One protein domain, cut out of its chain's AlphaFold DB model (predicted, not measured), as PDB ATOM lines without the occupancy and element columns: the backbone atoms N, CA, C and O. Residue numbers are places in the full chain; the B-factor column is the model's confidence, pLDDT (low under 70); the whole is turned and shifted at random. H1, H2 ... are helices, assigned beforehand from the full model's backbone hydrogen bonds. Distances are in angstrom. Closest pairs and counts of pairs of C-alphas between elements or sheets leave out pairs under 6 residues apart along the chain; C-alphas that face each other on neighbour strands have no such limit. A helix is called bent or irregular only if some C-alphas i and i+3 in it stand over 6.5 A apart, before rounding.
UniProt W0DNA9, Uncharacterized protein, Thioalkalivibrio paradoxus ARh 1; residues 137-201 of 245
ATOM      1  N   PRO A 137      12.446  19.092  16.436       97.88
ATOM      2  CA  PRO A 137      12.271  20.509  16.121       97.88
ATOM      3  C   PRO A 137      11.329  21.225  17.094       97.88
ATOM      4  O   PRO A 137      11.679  22.271  17.638       97.88
ATOM      5  N   ALA A 138      10.153  20.649  17.361       97.50
ATOM      6  CA  ALA A 138       9.183  21.274  18.255       97.50
ATOM      7  C   ALA A 138       9.727  21.413  19.686       97.50
ATOM      8  O   ALA A 138       9.549  22.448  20.328       97.50
ATOM      9  N   ILE A 139      10.423  20.389  20.184       98.31
ATOM     10  CA  ILE A 139      10.972  20.380  21.542       98.31
ATOM     11  C   ILE A 139      12.081  21.419  21.725       98.31
ATOM     12  O   ILE A 139      12.081  22.120  22.737       98.31
ATOM     13  N   VAL A 140      13.009  21.553  20.774       97.81
ATOM     14  CA  VAL A 140      14.101  22.532  20.909       97.81
ATOM     15  C   VAL A 140      13.591  23.971  20.800       97.81
ATOM     16  O   VAL A 140      14.038  24.823  21.568       97.81
ATOM     17  N   VAL A 141      12.587  24.223  19.952       97.81
ATOM     18  CA  VAL A 141      11.913  25.531  19.870       97.81
ATOM     19  C   VAL A 141      11.216  25.861  21.190       97.81
ATOM     20  O   VAL A 141      11.399  26.948  21.730       97.81
ATOM     21  N   LEU A 142      10.475  24.913  21.776       98.06
ATOM     22  CA  LEU A 142       9.837  25.108  23.086       98.06
ATOM     23  C   LEU A 142      10.849  25.312  24.221       98.06
ATOM     24  O   LEU A 142      10.553  26.003  25.193       98.06
ATOM     25  N   ALA A 143      12.042  24.725  24.112       97.62
ATOM     26  CA  ALA A 143      13.142  24.948  25.048       97.62
ATOM     27  C   ALA A 143      13.810  26.331  24.865       97.62
ATOM     28  O   ALA A 143      14.654  26.721  25.681       97.62
ATOM     29  N   GLY A 144      13.420  27.083  23.829       97.81
ATOM     30  CA  GLY A 144      13.911  28.423  23.518       97.81
ATOM     31  C   GLY A 144      15.238  28.432  22.766       97.81
ATOM     32  O   GLY A 144      16.028  29.347  22.974       97.81
ATOM     33  N   TYR A 145      15.533  27.391  21.984       97.94
ATOM     34  CA  TYR A 145      16.652  27.416  21.044       97.94
ATOM     35  C   TYR A 145      16.246  28.106  19.747       97.94
ATOM     36  O   TYR A 145      15.228  27.761  19.147       97.94
ATOM     37  N   GLU A 146      17.101  29.016  19.297       97.44
ATOM     38  CA  GLU A 146      17.048  29.566  17.946       97.44
ATOM     39  C   GLU A 146      17.813  28.656  16.979       97.44
ATOM     40  O   GLU A 146      18.782  27.988  17.357       97.44
ATOM     41  N   GLU A 147      17.410  28.642  15.712       96.81
ATOM     42  CA  GLU A 147      18.035  27.803  14.686       96.81
ATOM     43  C   GLU A 147      19.540  28.082  14.526       96.81
ATOM     44  O   GLU A 147      20.335  27.153  14.375       96.81
ATOM     45  N   GLU A 148      19.955  29.347  14.611       96.62
ATOM     46  CA  GLU A 148      21.361  29.748  14.538       96.62
ATOM     47  C   GLU A 148      22.174  29.256  15.743       96.62
ATOM     48  O   GLU A 148      23.352  28.923  15.589       96.62
ATOM     49  N   GLU A 149      21.560  29.191  16.933       97.75
ATOM     50  CA  GLU A 149      22.201  28.637  18.134       97.75
ATOM     51  C   GLU A 149      22.479  27.143  17.937       97.75
ATOM     52  O   GLU A 149      23.576  26.666  18.234       97.75
ATOM     53  N   ILE A 150      21.505  26.416  17.383       98.00
ATOM     54  CA  ILE A 150      21.633  24.987  17.089       98.00
ATOM     55  C   ILE A 150      22.723  24.755  16.037       98.00
ATOM     56  O   ILE A 150      23.586  23.899  16.232       98.00
ATOM     57  N   ASP A 151      22.734  25.533  14.951       97.44
ATOM     58  CA  ASP A 151      23.760  25.424  13.906       97.44
ATOM     59  C   ASP A 151      25.165  25.658  14.461       97.44
ATOM     60  O   ASP A 151      26.079  24.874  14.196       97.44
ATOM     61  N   ALA A 152      25.340  26.722  15.248       97.19
ATOM     62  CA  ALA A 152      26.619  27.048  15.862       97.19
ATOM     63  C   ALA A 152      27.092  25.936  16.804       97.19
ATOM     64  O   ALA A 152      28.259  25.543  16.744       97.19
ATOM     65  N   TYR A 153      26.182  25.389  17.614       96.12
ATOM     66  CA  TYR A 153      26.475  24.260  18.488       96.12
ATOM     67  C   TYR A 153      26.936  23.035  17.687       96.12
ATOM     68  O   TYR A 153      28.025  22.514  17.929       96.12
ATOM     69  N   LEU A 154      26.175  22.616  16.672       94.44
ATOM     70  CA  LEU A 154      26.509  21.442  15.859       94.44
ATOM     71  C   LEU A 154      27.846  21.605  15.121       94.44
ATOM     72  O   LEU A 154      28.591  20.636  14.990       94.44
ATOM     73  N   VAL A 155      28.189  22.817  14.677       94.75
ATOM     74  CA  VAL A 155      29.507  23.108  14.088       94.75
ATOM     75  C   VAL A 155      30.618  23.042  15.138       94.75
ATOM     76  O   VAL A 155      31.658  22.445  14.870       94.75
ATOM     77  N   SER A 156      30.412  23.595  16.340       93.38
ATOM     78  CA  SER A 156      31.411  23.512  17.420       93.38
ATOM     79  C   SER A 156      31.671  22.077  17.886       93.38
ATOM     80  O   SER A 156      32.798  21.738  18.233       93.38
ATOM     81  N   GLU A 157      30.659  21.215  17.790       89.00
ATOM     82  CA  GLU A 157      30.746  19.776  18.051       89.00
ATOM     83  C   GLU A 157      31.296  18.980  16.851       89.00
ATOM     84  O   GLU A 157      31.286  17.747  16.853       89.00
ATOM     85  N   GLY A 158      31.730  19.666  15.788       88.19
ATOM     86  CA  GLY A 158      32.284  19.056  14.581       88.19
ATOM     87  C   GLY A 158      31.282  18.218  13.784       88.19
ATOM     88  O   GLY A 158      31.694  17.388  12.977       88.19
ATOM     89  N   ARG A 159      29.971  18.393  13.995       87.12
ATOM     90  CA  ARG A 159      28.915  17.645  13.282       87.12
ATOM     91  C   ARG A 159      28.748  18.111  11.846       87.12
ATOM     92  O   ARG A 159      28.406  17.306  10.983       87.12
ATOM     93  N   PHE A 160      29.049  19.382  11.598       90.75
ATOM     94  CA  PHE A 160      29.108  19.978  10.272       90.75
ATOM     95  C   PHE A 160      30.389  20.797  10.117       90.75
ATOM     96  O   PHE A 160      30.848  21.433  11.062       90.75
ATOM     97  N   SER A 161      30.932  20.825   8.902       90.56
ATOM     98  CA  SER A 161      32.151  21.567   8.548       90.56
ATOM     99  C   SER A 161      32.017  23.095   8.641       90.56
ATOM    100  O   SER A 161      33.024  23.802   8.641       90.56
ATOM    101  N   GLY A 162      30.793  23.624   8.741       93.56
ATOM    102  CA  GLY A 162      30.530  25.049   8.933       93.56
ATOM    103  C   GLY A 162      29.038  25.384   8.975       93.56
ATOM    104  O   GLY A 162      28.190  24.534   8.697       93.56
ATOM    105  N   ILE A 163      28.721  26.642   9.298       96.50
ATOM    106  CA  ILE A 163      27.336  27.127   9.463       96.50
ATOM    107  C   ILE A 163      26.514  26.933   8.184       96.50
ATOM    108  O   ILE A 163      25.374  26.484   8.242       96.50
ATOM    109  N   GLU A 164      27.095  27.213   7.016       96.38
ATOM    110  CA  GLU A 164      26.387  27.046   5.741       96.38
ATOM    111  C   GLU A 164      26.084  25.577   5.422       96.38
ATOM    112  O   GLU A 164      25.015  25.265   4.897       96.38
ATOM    113  N   ALA A 165      26.982  24.658   5.798       93.19
ATOM    114  CA  ALA A 165      26.719  23.228   5.679       93.19
ATOM    115  C   ALA A 165      25.562  22.812   6.601       93.19
ATOM    116  O   ALA A 165      24.630  22.160   6.135       93.19
ATOM    117  N   ALA A 166      25.565  23.249   7.865       93.94
ATOM    118  CA  ALA A 166      24.480  22.972   8.809       93.94
ATOM    119  C   ALA A 166      23.115  23.457   8.276       93.94
ATOM    120  O   ALA A 166      22.165  22.674   8.211       93.94
ATOM    121  N   LYS A 167      23.042  24.698   7.774       96.81
ATOM    122  CA  LYS A 167      21.830  25.265   7.156       96.81
ATOM    123  C   LYS A 167      21.367  24.488   5.921       96.81
ATOM    124  O   LYS A 167      20.172  24.235   5.764       96.81
ATOM    125  N   SER A 168      22.294  24.094   5.043       96.00
ATOM    126  CA  SER A 168      21.968  23.277   3.866       96.00
ATOM    127  C   SER A 168      21.403  21.922   4.282       96.00
ATOM    128  O   SER A 168      20.370  21.521   3.759       96.00
ATOM    129  N   TYR A 169      21.996  21.251   5.274       95.56
ATOM    130  CA  TYR A 169      21.454  20.000   5.807       95.56
ATOM    131  C   TYR A 169      20.075  20.193   6.443       95.56
ATOM    132  O   TYR A 169      19.193  19.376   6.191       95.56
ATOM    133  N   ARG A 170      19.843  21.277   7.195       95.75
ATOM    134  CA  ARG A 170      18.517  21.573   7.762       95.75
ATOM    135  C   ARG A 170      17.434  21.672   6.683       95.75
ATOM    136  O   ARG A 170      16.339  21.152   6.878       95.75
ATOM    137  N   ARG A 171      17.740  22.302   5.544       96.44
ATOM    138  CA  ARG A 171      16.798  22.485   4.426       96.44
ATOM    139  C   ARG A 171      16.662  21.244   3.542       96.44
ATOM    140  O   ARG A 171      15.549  20.844   3.213       96.44
ATOM    141  N   ASP A 172      17.787  20.661   3.141       97.12
ATOM    142  CA  ASP A 172      17.854  19.676   2.057       97.12
ATOM    143  C   ASP A 172      17.829  18.228   2.583       97.12
ATOM    144  O   ASP A 172      17.415  17.312   1.874       97.12
ATOM    145  N   GLN A 173      18.255  18.003   3.834       96.12
ATOM    146  CA  GLN A 173      18.302  16.694   4.502       96.12
ATOM    147  C   GLN A 173      17.849  16.789   5.978       96.12
ATOM    148  O   GLN A 173      18.608  16.437   6.891       96.12
ATOM    149  N   PRO A 174      16.607  17.240   6.242       95.06
ATOM    150  CA  PRO A 174      16.144  17.565   7.591       95.06
ATOM    151  C   PRO A 174      16.188  16.371   8.551       95.06
ATOM    152  O   PRO A 174      16.476  16.547   9.730       95.06
ATOM    153  N   SER A 175      15.951  15.147   8.069       93.44
ATOM    154  CA  SER A 175      16.041  13.940   8.902       93.44
ATOM    155  C   SER A 175      17.450  13.729   9.460       93.44
ATOM    156  O   SER A 175      17.599  13.444  10.645       93.44
ATOM    157  N   THR A 176      18.483  13.912   8.634       93.19
ATOM    158  CA  THR A 176      19.885  13.824   9.057       93.19
ATOM    159  C   THR A 176      20.212  14.926  10.059       93.19
ATOM    160  O   THR A 176      20.782  14.640  11.108       93.19
ATOM    161  N   TYR A 177      19.808  16.168   9.773       96.19
ATOM    162  CA  TYR A 177      20.053  17.311  10.654       96.19
ATOM    163  C   TYR A 177      19.422  17.120  12.040       96.19
ATOM    164  O   TYR A 177      20.119  17.170  13.053       96.19
ATOM    165  N   TRP A 178      18.120  16.828  12.097       96.38
ATOM    166  CA  TRP A 178      17.405  16.665  13.365       96.38
ATOM    167  C   TRP A 178      17.839  15.424  14.139       96.38
ATOM    168  O   TRP A 178      17.815  15.442  15.367       96.38
ATOM    169  N   ASN A 179      18.309  14.378  13.456       93.69
ATOM    170  CA  ASN A 179      18.941  13.247  14.125       93.69
ATOM    171  C   ASN A 179      20.267  13.647  14.794       93.69
ATOM    172  O   ASN A 179      20.536  13.210  15.907       93.69
ATOM    173  N   GLU A 180      21.094  14.489  14.165       93.38
ATOM    174  CA  GLU A 180      22.308  14.986  14.828       93.38
ATOM    175  C   GLU A 180      21.947  15.873  16.033       93.38
ATOM    176  O   GLU A 180      22.540  15.695  17.092       93.38
ATOM    177  N   VAL A 181      20.911  16.721  15.952       95.88
ATOM    178  CA  VAL A 181      20.380  17.463  17.120       95.88
ATOM    179  C   VAL A 181      19.947  16.509  18.238       95.88
ATOM    180  O   VAL A 181      20.347  16.684  19.389       95.88
ATOM    181  N   GLN A 182      19.165  15.478  17.901       94.31
ATOM    182  CA  GLN A 182      18.672  14.480  18.852       94.31
ATOM    183  C   GLN A 182      19.809  13.778  19.586       94.31
ATOM    184  O   GLN A 182      19.775  13.659  20.805       94.31
ATOM    185  N   MET A 183      20.827  13.344  18.844       89.31
ATOM    186  CA  MET A 183      21.933  12.545  19.368       89.31
ATOM    187  C   MET A 183      23.012  13.377  20.076       89.31
ATOM    188  O   MET A 183      23.910  12.795  20.685       89.31
ATOM    189  N   THR A 184      22.959  14.710  19.986       91.19
ATOM    190  CA  THR A 184      23.999  15.605  20.521       91.19
ATOM    191  C   THR A 184      23.408  16.645  21.464       91.19
ATOM    192  O   THR A 184      23.488  16.469  22.680       91.19
ATOM    193  N   LEU A 185      22.749  17.676  20.926       94.94
ATOM    194  CA  LEU A 185      22.238  18.827  21.665       94.94
ATOM    195  C   LEU A 185      21.346  18.407  22.834       94.94
ATOM    196  O   LEU A 185      21.529  18.903  23.946       94.94
ATOM    197  N   LEU A 186      20.415  17.472  22.607       95.00
ATOM    198  CA  LEU A 186      19.468  17.048  23.646       95.00
ATOM    199  C   LEU A 186      20.162  16.405  24.859       95.00
ATOM    200  O   LEU A 186      19.632  16.443  25.965       95.00
ATOM    201  N   HIS A 187      21.361  15.850  24.677       92.25
ATOM    202  CA  HIS A 187      22.121  15.160  25.723       92.25
ATOM    203  C   HIS A 187      23.126  16.073  26.445       92.25
ATOM    204  O   HIS A 187      23.988  15.580  27.172       92.25
ATOM    205  N   THR A 188      23.026  17.392  26.265       92.94
ATOM    206  CA  THR A 188      23.855  18.384  26.968       92.94
ATOM    207  C   THR A 188      23.257  18.798  28.314       92.94
ATOM    208  O   THR A 188      22.041  18.756  28.515       92.94
ATOM    209  N   GLU A 189      24.105  19.275  29.228       94.06
ATOM    210  CA  GLU A 189      23.661  19.923  30.473       94.06
ATOM    211  C   GLU A 189      22.793  21.155  30.186       94.06
ATOM    212  O   GLU A 189      21.743  21.347  30.792       94.06
ATOM    213  N   GLN A 190      23.180  21.947  29.181       95.62
ATOM    214  CA  GLN A 190      22.447  23.149  28.790       95.62
ATOM    215  C   GLN A 190      21.006  22.826  28.361       95.62
ATOM    216  O   GLN A 190      20.069  23.512  28.778       95.62
ATOM    217  N   PHE A 191      20.810  21.774  27.556       96.88
ATOM    218  CA  PHE A 191      19.467  21.331  27.190       96.88
ATOM    219  C   PHE A 191      18.713  20.803  28.415       96.88
ATOM    220  O   PHE A 191      17.551  21.160  28.620       96.88
ATOM    221  N   PHE A 192      19.375  20.012  29.268       96.50
ATOM    222  CA  PHE A 192      18.783  19.507  30.507       96.50
ATOM    223  C   PHE A 192      18.244  20.634  31.396       96.50
ATOM    224  O   PHE A 192      17.147  20.510  31.949       96.50
ATOM    225  N   ASP A 193      18.958  21.748  31.517       96.00
ATOM    226  CA  ASP A 193      18.498  22.923  32.259       96.00
ATOM    227  C   ASP A 193      17.294  23.594  31.594       96.00
ATOM    228  O   ASP A 193      16.327  23.962  32.269       96.00
ATOM    229  N   ARG A 194      17.293  23.684  30.259       97.31
ATOM    230  CA  ARG A 194      16.180  24.263  29.492       97.31
ATOM    231  C   ARG A 194      14.906  23.421  29.508       97.31
ATOM    232  O   ARG A 194      13.844  23.987  29.265       97.31
ATOM    233  N   ILE A 195      14.949  22.140  29.898       97.56
ATOM    234  CA  ILE A 195      13.728  21.346  30.153       97.56
ATOM    235  C   ILE A 195      12.799  22.069  31.139       97.56
ATOM    236  O   ILE A 195      11.584  22.020  30.981       97.56
ATOM    237  N   GLY A 196      13.349  22.812  32.109       94.62
ATOM    238  CA  GLY A 196      12.555  23.597  33.059       94.62
ATOM    239  C   GLY A 196      11.768  24.764  32.445       94.62
ATOM    240  O   GLY A 196      10.908  25.319  33.121       94.62
ATOM    241  N   ARG A 197      12.051  25.135  31.189       94.50
ATOM    242  CA  ARG A 197      11.344  26.178  30.424       94.50
ATOM    243  C   ARG A 197      10.209  25.619  29.567       94.50
ATOM    244  O   ARG A 197       9.389  26.394  29.082       94.50
ATOM    245  N   LEU A 198      10.172  24.300  29.366       97.44
ATOM    246  CA  LEU A 198       9.126  23.658  28.580       97.44
ATOM    247  C   LEU A 198       7.759  23.840  29.265       97.44
ATOM    248  O   LEU A 198       7.693  23.835  30.497       97.44
ATOM    249  N   PRO A 199       6.659  23.966  28.499       97.25
ATOM    250  CA  PRO A 199       5.318  24.065  29.070       97.25
ATOM    251  C   PRO A 199       4.963  22.876  29.979       97.25
ATOM    252  O   PRO A 199       4.713  21.764  29.524       97.25
ATOM    253  N   GLY A 200       4.914  23.106  31.288       94.62
ATOM    254  CA  GLY A 200       4.569  22.072  32.260       94.62
ATOM    255  C   GLY A 200       3.062  21.910  32.456       94.62
ATOM    256  O   GLY A 200       2.312  22.884  32.500       94.62
ATOM    257  N   PHE A 201       2.627  20.668  32.656       96.44
ATOM    258  CA  PHE A 201       1.286  20.317  33.135       96.44
ATOM    259  C   PHE A 201       1.305  19.711  34.549       96.44
ATOM    260  O   PHE A 201       0.258  19.320  35.067       96.44
TER     261      PHE A 201
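This is residues 137 to 201 of the 245 residues of an uncharacterized protein of Thioalkalivibrio paradoxus ARh 1 (UniProt W0DNA9). Three helices of equal length, H2, H3 and H4, cross one another steeply at one end of an elongated model, their centres set as a triangle. H5 lies toward the other end, and the short H1 sits at one side between H4 and H5, near both but loosely joined to them. The printed part has 65 residues, with five named helices in the order H1 H2 H3 H4 H5 and no named strand, and its class is all helix. It is compact, with a radius of gyration of the C-alphas of 11.7 A, and its C-alphas span 37 by 20 by 17 A along the three main axes.

H2, residues 147 to 156, touches H3, residues 163 to 172, at a steep tilt of 59 degrees, opposite ways; their closest C-alphas are those of Asp 151 and Ala 166, 5.7 A apart. H3 touches H4, residues 174 to 183, also at a steep tilt of 59 degrees and opposite ways, with the C-alphas of Arg 170 and Tyr 177 closest at 5.4 A. H2 and H4 only just touch, with 3 pairs of C-alphas within 8 A, the closest being those of Leu 154 and Val 181 at 7.4 A; they run the same way at a steep tilt of 64 degrees. The helix packing is mostly crossed: of these three touching pairs, 0 are at a shallow tilt. H1, residues 137 to 142, is close to H4 but not clearly touching, with the C-alphas of Pro 137 and Trp 178 closest at 7.0 A. H5, residues 189 to 197, is close to H1 but not clearly touching, with the C-alphas of Leu 142 and Arg 197 closest at 7.6 A. H5 is apart from H2, H3 and H4, and H1 is apart from H3. Every O i to N i+4 pair is within hydrogen-bond range in H1, H2, H3 and H4; in H5, 3 of 5 are.

H2 measures 14.3 A from first to last C-alpha and begins at C-alpha 147 (18.035, 27.803, 14.686). H3 measures 14.2 A, H4 14.1 A, H5 13.8 A and H1 8.7 A. H1 begins at C-alpha 137 (12.271, 20.509, 16.121), and H5 ends at C-alpha 197 (11.344, 26.178, 30.424). H5 is neither bent nor irregular, but only just: C-alphas 193 and 196 are 6.0 A apart.

The two C-alphas farthest apart are those of Ser 161 and Phe 201, at 39.5 A. The printed part has no cut. The links H1 to H2, H3 to H4 and H4 to H5 are tight, the link H2 to H3 is short, and no link is long. The mean pLDDT of the printed part is 95.2, and no printed residue is under 70.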